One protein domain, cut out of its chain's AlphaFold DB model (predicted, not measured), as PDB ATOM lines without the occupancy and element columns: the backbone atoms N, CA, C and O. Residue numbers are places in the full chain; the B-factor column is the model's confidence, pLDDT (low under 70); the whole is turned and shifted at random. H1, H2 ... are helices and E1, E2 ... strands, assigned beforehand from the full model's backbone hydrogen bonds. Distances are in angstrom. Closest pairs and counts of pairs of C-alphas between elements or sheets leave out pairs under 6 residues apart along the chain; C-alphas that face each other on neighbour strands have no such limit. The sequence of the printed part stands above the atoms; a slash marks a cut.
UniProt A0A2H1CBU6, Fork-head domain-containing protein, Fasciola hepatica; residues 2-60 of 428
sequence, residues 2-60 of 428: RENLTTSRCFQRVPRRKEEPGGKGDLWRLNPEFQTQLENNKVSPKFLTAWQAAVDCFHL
ATOM      1  N   ARG A   2     -12.677  14.951 -10.980       89.06
ATOM      2  CA  ARG A   2     -12.044  14.960 -12.328       89.06
ATOM      3  C   ARG A   2     -10.557  14.593 -12.304       89.06
ATOM      4  O   ARG A   2     -10.121  13.799 -13.124       89.06
ATOM      5  N   GLU A   3      -9.835  15.138 -11.332       88.12
ATOM      6  CA  GLU A   3      -8.438  14.821 -11.035       88.12
ATOM      7  C   GLU A   3      -8.221  13.316 -10.812       88.12
ATOM      8  O   GLU A   3      -7.502  12.702 -11.591       88.12
ATOM      9  N   ASN A   4      -8.938  12.700  -9.864       86.50
ATOM     10  CA  ASN A   4      -8.877  11.255  -9.585       86.50
ATOM     11  C   ASN A   4      -9.172  10.377 -10.814       86.50
ATOM     12  O   ASN A   4      -8.586   9.306 -10.937       86.50
ATOM     13  N   LEU A   5     -10.053  10.808 -11.728       90.75
ATOM     14  CA  LEU A   5     -10.276  10.100 -12.997       90.75
ATOM     15  C   LEU A   5      -9.038  10.169 -13.905       90.75
ATOM     16  O   LEU A   5      -8.698   9.184 -14.547       90.75
ATOM     17  N   THR A   6      -8.344  11.310 -13.946       90.19
ATOM     18  CA  THR A   6      -7.116  11.491 -14.740       90.19
ATOM     19  C   THR A   6      -5.840  10.931 -14.103       90.19
ATOM     20  O   THR A   6      -4.909  10.628 -14.842       90.19
ATOM     21  N   THR A   7      -5.769  10.804 -12.774       88.69
ATOM     22  CA  THR A   7      -4.569  10.335 -12.053       88.69
ATOM     23  C   THR A   7      -4.621   8.853 -11.681       88.69
ATOM     24  O   THR A   7      -3.576   8.207 -11.618       88.69
ATOM     25  N   SER A   8      -5.808   8.280 -11.453       89.75
ATOM     26  CA  SER A   8      -5.932   6.872 -11.067       89.75
ATOM     27  C   SER A   8      -5.864   5.930 -12.267       89.75
ATOM     28  O   SER A   8      -6.712   5.961 -13.159       89.75
ATOM     29  N   ARG A   9      -4.916   4.985 -12.219       89.19
ATOM     30  CA  ARG A   9      -4.773   3.886 -13.195       89.19
ATOM     31  C   ARG A   9      -5.972   2.919 -13.222       89.19
ATOM     32  O   ARG A   9      -6.049   2.075 -14.115       89.19
ATOM     33  N   CYS A  10      -6.901   3.027 -12.267       90.75
ATOM     34  CA  CYS A  10      -8.140   2.245 -12.221       90.75
ATOM     35  C   CYS A  10      -9.167   2.677 -13.278       90.75
ATOM     36  O   CYS A  10     -10.075   1.901 -13.574       90.75
ATOM     37  N   PHE A  11      -9.047   3.886 -13.842       95.00
ATOM     38  CA  PHE A  11      -9.982   4.420 -14.831       95.00
ATOM     39  C   PHE A  11      -9.318   4.629 -16.192       95.00
ATOM     40  O   PHE A  11      -8.187   5.097 -16.300       95.00
ATOM     41  N   GLN A  12     -10.056   4.320 -17.254       95.31
ATOM     42  CA  GLN A  12      -9.654   4.535 -18.636       95.31
ATOM     43  C   GLN A  12     -10.590   5.552 -19.293       95.31
ATOM     44  O   GLN A  12     -11.812   5.374 -19.310       95.31
ATOM     45  N   ARG A  13     -10.013   6.609 -19.877       94.69
ATOM     46  CA  ARG A  13     -10.749   7.546 -20.736       94.69
ATOM     47  C   ARG A  13     -10.970   6.907 -22.103       94.69
ATOM     48  O   ARG A  13     -10.010   6.547 -22.782       94.69
ATOM     49  N   VAL A  14     -12.228   6.790 -22.507       93.50
ATOM     50  CA  VAL A  14     -12.656   6.178 -23.766       93.50
ATOM     51  C   VAL A  14     -13.262   7.270 -24.650       93.50
ATOM     52  O   VAL A  14     -14.333   7.788 -24.317       93.50
ATOM     53  N   PRO A  15     -12.611   7.645 -25.767       92.25
ATOM     54  CA  PRO A  15     -13.181   8.592 -26.717       92.25
ATOM     55  C   PRO A  15     -14.546   8.115 -27.213       92.25
ATOM     56  O   PRO A  15     -14.707   6.941 -27.561       92.25
ATOM     57  N   ARG A  16     -15.530   9.019 -27.265       88.00
ATOM     58  CA  ARG A  16     -16.820   8.703 -27.891       88.00
ATOM     59  C   ARG A  16     -16.645   8.464 -29.381       88.00
ATOM     60  O   ARG A  16     -15.809   9.092 -30.038       88.00
ATOM     61  N   ARG A  17     -17.462   7.565 -29.920       87.31
ATOM     62  CA  ARG A  17     -17.512   7.336 -31.361       87.31
ATOM     63  C   ARG A  17     -18.314   8.437 -32.051       87.31
ATOM     64  O   ARG A  17     -19.153   9.085 -31.433       87.31
ATOM     65  N   LYS A  18     -18.048   8.652 -33.342       80.38
ATOM     66  CA  LYS A  18     -18.694   9.725 -34.116       80.38
ATOM     67  C   LYS A  18     -20.173   9.445 -34.395       80.38
ATOM     68  O   LYS A  18     -20.902  10.389 -34.674       80.38
ATOM     69  N   GLU A  19     -20.603   8.185 -34.319       82.12
ATOM     70  CA  GLU A  19     -22.000   7.792 -34.497       82.12
ATOM     71  C   GLU A  19     -22.904   8.021 -33.270       82.12
ATOM     72  O   GLU A  19     -24.113   7.908 -33.425       82.12
ATOM     73  N   GLU A  20     -22.379   8.361 -32.080       77.31
ATOM     74  CA  GLU A  20     -23.190   8.651 -30.878       77.31
ATOM     75  C   GLU A  20     -23.677  10.122 -30.860       77.31
ATOM     76  O   GLU A  20     -22.886  11.020 -30.539       77.31
ATOM     77  N   PRO A  21     -24.958  10.434 -31.147       69.62
ATOM     78  CA  PRO A  21     -25.421  11.818 -31.214       69.62
ATOM     79  C   PRO A  21     -25.664  12.383 -29.805       69.62
ATOM     80  O   PRO A  21     -26.246  11.727 -28.948       69.62
ATOM     81  N   GLY A  22     -25.243  13.628 -29.558       76.75
ATOM     82  CA  GLY A  22     -25.539  14.361 -28.314       76.75
ATOM     83  C   GLY A  22     -24.606  14.102 -27.119       76.75
ATOM     84  O   GLY A  22     -24.651  14.847 -26.140       76.75
ATOM     85  N   GLY A  23     -23.708  13.113 -27.185       77.25
ATOM     86  CA  GLY A  23     -22.762  12.811 -26.104       77.25
ATOM     87  C   GLY A  23     -21.664  13.872 -25.927       77.25
ATOM     88  O   GLY A  23     -20.676  13.879 -26.659       77.25
ATOM     89  N   LYS A  24     -21.781  14.753 -24.922       82.88
ATOM     90  CA  LYS A  24     -20.757  15.776 -24.633       82.88
ATOM     91  C   LYS A  24     -19.572  15.204 -23.841       82.88
ATOM     92  O   LYS A  24     -19.672  14.993 -22.636       82.88
ATOM     93  N   GLY A  25     -18.424  15.077 -24.506       87.50
ATOM     94  CA  GLY A  25     -17.150  14.676 -23.897       87.50
ATOM     95  C   GLY A  25     -16.946  13.160 -23.806       87.50
ATOM     96  O   GLY A  25     -17.867  12.379 -24.049       87.50
ATOM     97  N   ASP A  26     -15.715  12.765 -23.483       90.75
ATOM     98  CA  ASP A  26     -15.292  11.362 -23.430       90.75
ATOM     99  C   ASP A  26     -16.029  10.559 -22.351       90.75
ATOM    100  O   ASP A  26     -16.422  11.085 -21.307       90.75
ATOM    101  N   LEU A  27     -16.156   9.255 -22.590       92.19
ATOM    102  CA  LEU A  27     -16.594   8.296 -21.586       92.19
ATOM    103  C   LEU A  27     -15.436   7.957 -20.638       92.19
ATOM    104  O   LEU A  27     -14.262   8.015 -21.007       92.19
ATOM    105  N   TRP A  28     -15.781   7.525 -19.430       94.31
ATOM    106  CA  TRP A  28     -14.851   6.899 -18.493       94.31
ATOM    107  C   TRP A  28     -15.340   5.486 -18.196       94.31
ATOM    108  O   TRP A  28     -16.540   5.267 -18.027       94.31
ATOM    109  N   ARG A  29     -14.420   4.524 -18.172       94.25
ATOM    110  CA  ARG A  29     -14.676   3.121 -17.816       94.25
ATOM    111  C   ARG A  29     -13.643   2.665 -16.789       94.25
ATOM    112  O   ARG A  29     -12.620   3.326 -16.621       94.25
ATOM    113  N   LEU A  30     -13.890   1.543 -16.118       94.44
ATOM    114  CA  LEU A  30     -12.831   0.861 -15.375       94.44
ATOM    115  C   LEU A  30     -11.767   0.344 -16.355       94.44
ATOM    116  O   LEU A  30     -12.082  -0.038 -17.483       94.44
ATOM    117  N   ASN A  31     -10.508   0.352 -15.927       93.06
ATOM    118  CA  ASN A  31      -9.414  -0.298 -16.642       93.06
ATOM    119  C   ASN A  31      -9.650  -1.827 -16.616       93.06
ATOM    120  O   ASN A  31      -9.813  -2.372 -15.518       93.06
ATOM    121  N   PRO A  32      -9.651  -2.535 -17.766       90.94
ATOM    122  CA  PRO A  32      -9.901  -3.978 -17.814       90.94
ATOM    123  C   PRO A  32      -8.914  -4.805 -16.975       90.94
ATOM    124  O   PRO A  32      -9.299  -5.846 -16.450       90.94
ATOM    125  N   GLU A  33      -7.675  -4.345 -16.770       88.88
ATOM    126  CA  GLU A  33      -6.715  -5.008 -15.873       88.88
ATOM    127  C   GLU A  33      -7.197  -4.981 -14.415       88.88
ATOM    128  O   GLU A  33      -7.130  -5.985 -13.706       88.88
ATOM    129  N   PHE A  34      -7.722  -3.836 -13.972       89.00
ATOM    130  CA  PHE A  34      -8.234  -3.642 -12.618       89.00
ATOM    131  C   PHE A  34      -9.600  -4.314 -12.423       89.00
ATOM    132  O   PHE A  34      -9.833  -4.929 -11.385       89.00
ATOM    133  N   GLN A  35     -10.467  -4.293 -13.441       89.19
ATOM    134  CA  GLN A  35     -11.692  -5.097 -13.471       89.19
ATOM    135  C   GLN A  35     -11.370  -6.595 -13.327       89.19
ATOM    136  O   GLN A  35     -11.933  -7.260 -12.463       89.19
ATOM    137  N   THR A  36     -10.392  -7.107 -14.081       90.12
ATOM    138  CA  THR A  36      -9.939  -8.505 -13.965       90.12
ATOM    139  C   THR A  36      -9.425  -8.814 -12.553       90.12
ATOM    140  O   THR A  36      -9.690  -9.892 -12.020       90.12
ATOM    141  N   GLN A  37      -8.712  -7.880 -11.909       87.94
ATOM    142  CA  GLN A  37      -8.253  -8.041 -10.524       87.94
ATOM    143  C   GLN A  37      -9.412  -8.061  -9.514       87.94
ATOM    144  O   GLN A  37      -9.360  -8.865  -8.583       87.94
ATOM    145  N   LEU A  38     -10.447  -7.234  -9.700       87.19
ATOM    146  CA  LEU A  38     -11.674  -7.246  -8.891       87.19
ATOM    147  C   LEU A  38     -12.412  -8.584  -9.025       87.19
ATOM    148  O   LEU A  38     -12.620  -9.267  -8.027       87.19
ATOM    149  N   GLU A  39     -12.728  -9.000 -10.253       88.75
ATOM    150  CA  GLU A  39     -13.467 -10.239 -10.548       88.75
ATOM    151  C   GLU A  39     -12.752 -11.498 -10.026       88.75
ATOM    152  O   GLU A  39     -13.392 -12.446  -9.575       88.75
ATOM    153  N   ASN A  40     -11.416 -11.501 -10.026       90.12
ATOM    154  CA  ASN A  40     -10.607 -12.606  -9.500       90.12
ATOM    155  C   ASN A  40     -10.320 -12.507  -7.984       90.12
ATOM    156  O   ASN A  40      -9.569 -13.340  -7.475       90.12
ATOM    157  N   ASN A  41     -10.840 -11.499  -7.269       84.38
ATOM    158  CA  ASN A  41     -10.477 -11.178  -5.876       84.38
ATOM    159  C   ASN A  41      -8.951 -11.041  -5.644       84.38
ATOM    160  O   ASN A  41      -8.427 -11.359  -4.578       84.38
ATOM    161  N   LYS A  42      -8.223 -10.560  -6.660       87.81
ATOM    162  CA  LYS A  42      -6.763 -10.344  -6.653       87.81
ATOM    163  C   LYS A  42      -6.357  -8.905  -6.325       87.81
ATOM    164  O   LYS A  42      -5.163  -8.609  -6.302       87.81
ATOM    165  N   VAL A  43      -7.311  -8.004  -6.078       83.81
ATOM    166  CA  VAL A  43      -6.993  -6.646  -5.616       83.81
ATOM    167  C   VAL A  43      -6.299  -6.728  -4.258       83.81
ATOM    168  O   VAL A  43      -6.809  -7.329  -3.316       83.81
ATOM    169  N   SER A  44      -5.126  -6.102  -4.161       83.06
ATOM    170  CA  SER A  44      -4.337  -6.038  -2.931       83.06
ATOM    171  C   SER A  44      -5.186  -5.535  -1.750       83.06
ATOM    172  O   SER A  44      -5.719  -4.424  -1.830       83.06
ATOM    173  N   PRO A  45      -5.264  -6.262  -0.617       82.69
ATOM    174  CA  PRO A  45      -5.956  -5.770   0.574       82.69
ATOM    175  C   PRO A  45      -5.411  -4.419   1.050       82.69
ATOM    176  O   PRO A  45      -6.181  -3.562   1.462       82.69
ATOM    177  N   LYS A  46      -4.100  -4.169   0.886       85.06
ATOM    178  CA  LYS A  46      -3.482  -2.863   1.179       85.06
ATOM    179  C   LYS A  46      -4.039  -1.745   0.290       85.06
ATOM    180  O   LYS A  46      -4.212  -0.632   0.771       85.06
ATOM    181  N   PHE A  47      -4.321  -2.037  -0.984       84.12
ATOM    182  CA  PHE A  47      -4.966  -1.084  -1.890       84.12
ATOM    183  C   PHE A  47      -6.407  -0.804  -1.449       84.12
ATOM    184  O   PHE A  47      -6.785   0.357  -1.366       84.12
ATOM    185  N   LEU A  48      -7.183  -1.837  -1.098       82.50
ATOM    186  CA  LEU A  48      -8.556  -1.660  -0.607       82.50
ATOM    187  C   LEU A  48      -8.597  -0.851   0.700       82.50
ATOM    188  O   LEU A  48      -9.379   0.086   0.799       82.50
ATOM    189  N   THR A  49      -7.714  -1.133   1.665       85.31
ATOM    190  CA  THR A  49      -7.609  -0.349   2.908       85.31
ATOM    191  C   THR A  49      -7.186   1.099   2.647       85.31
ATOM    192  O   THR A  49      -7.764   2.007   3.232       85.31
ATOM    193  N   ALA A  50      -6.217   1.340   1.756       81.12
ATOM    194  CA  ALA A  50      -5.795   2.697   1.402       81.12
ATOM    195  C   ALA A  50      -6.892   3.476   0.651       81.12
ATOM    196  O   ALA A  50      -7.066   4.671   0.879       81.12
ATOM    197  N   TRP A  51      -7.653   2.800  -0.213       81.19
ATOM    198  CA  TRP A  51      -8.778   3.388  -0.939       81.19
ATOM    199  C   TRP A  51      -9.949   3.711  -0.005       81.19
ATOM    200  O   TRP A  51     -10.471   4.821  -0.063       81.19
ATOM    201  N   GLN A  52     -10.295   2.801   0.912       81.44
ATOM    202  CA  GLN A  52     -11.302   3.039   1.947       81.44
ATOM    203  C   GLN A  52     -10.906   4.221   2.841       81.44
ATOM    204  O   GLN A  52     -11.680   5.159   2.976       81.44
ATOM    205  N   ALA A  53      -9.669   4.246   3.352       80.00
ATOM    206  CA  ALA A  53      -9.175   5.357   4.166       80.00
ATOM    207  C   ALA A  53      -9.225   6.703   3.415       80.00
ATOM    208  O   ALA A  53      -9.588   7.723   3.998       80.00
ATOM    209  N   ALA A  54      -8.918   6.714   2.112       76.50
ATOM    210  CA  ALA A  54      -9.048   7.912   1.285       76.50
ATOM    211  C   ALA A  54     -10.510   8.374   1.134       76.50
ATOM    212  O   ALA A  54     -10.756   9.578   1.126       76.50
ATOM    213  N   VAL A  55     -11.479   7.453   1.043       73.06
ATOM    214  CA  VAL A  55     -12.920   7.769   1.039       73.06
ATOM    215  C   VAL A  55     -13.371   8.302   2.405       73.06
ATOM    216  O   VAL A  55     -14.018   9.348   2.468       73.06
ATOM    217  N   ASP A  56     -12.973   7.645   3.496       73.19
ATOM    218  CA  ASP A  56     -13.347   8.015   4.867       73.19
ATOM    219  C   ASP A  56     -12.849   9.423   5.243       73.19
ATOM    220  O   ASP A  56     -13.570  10.192   5.885       73.19
ATOM    221  N   CYS A  57     -11.655   9.817   4.776       61.41
ATOM    222  CA  CYS A  57     -11.138  11.178   4.947       61.41
ATOM    223  C   CYS A  57     -12.086  12.254   4.383       61.41
ATOM    224  O   CYS A  57     -12.296  13.274   5.043       61.41
ATOM    225  N   PHE A  58     -12.714  12.031   3.220       59.97
ATOM    226  CA  PHE A  58     -13.666  12.996   2.653       59.97
ATOM    227  C   PHE A  58     -14.963  13.110   3.475       59.97
ATOM    228  O   PHE A  58     -15.569  14.183   3.507       59.97
ATOM    229  N   HIS A  59     -15.377  12.051   4.180       55.66
ATOM    230  CA  HIS A  59     -16.529  12.115   5.087       55.66
ATOM    231  C   HIS A  59     -16.232  12.913   6.367       55.66
ATOM    232  O   HIS A  59     -17.093  13.673   6.821       55.66
ATOM    233  N   LEU A  60     -15.025  12.800   6.936       54.81
ATOM    234  CA  LEU A  60     -14.660  13.531   8.157       54.81
ATOM    235  C   LEU A  60     -14.575  15.051   7.941       54.81
ATOM    236  O   LEU A  60     -15.006  15.804   8.819       54.81
TER     237      LEU A  60
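AT A GLANCE: This is residues 2 to 60 of the 428 residues of the protein "Fork-head domain-containing protein" of Fasciola hepatica (UniProt A0A2H1CBU6). The short helix H1 sits beside the base of a two-stranded hairpin, E1 and E2, whose loop tip, residues 18 to 23, sticks out; beyond E2, H2 leads to the long helix H3, which stands free. The printed part has 59 residues, three named helices and two antiparallel strands, ordered H1 E1 E2 H2 H3. It is mixed, loose, radius of gyration of the C-alphas 14.7 A, and spans 41 by 31 by 15 A.

HOW THE PARTS SIT: Start at H1, residues 2 to 7; its closest C-alphas to E1, residues 11 to 14, are Leu 5 and Phe 11, 6.0 A apart. In the hairpin of E1 and E2, residues 27 to 30, find N 12 and O 29, 2.8 A apart. H2, residues 32 to 39, and H3, residues 45 to 60, are apart. Every O i to N i+4 pair is within hydrogen-bond range in H1 and H2, 11 of 12 in H3.

IN THESE COORDINATES: Find C-alpha 2 at (-12.044, 14.960, -12.328), where H1 begins. H3 runs 22.5 A to C-alpha 60 at (-14.660, 13.531, 8.157).

THE WHOLE: The printed part has no cut. The E1 to E2 link is long. Residues 21 and 57 to 60 have pLDDT under 70.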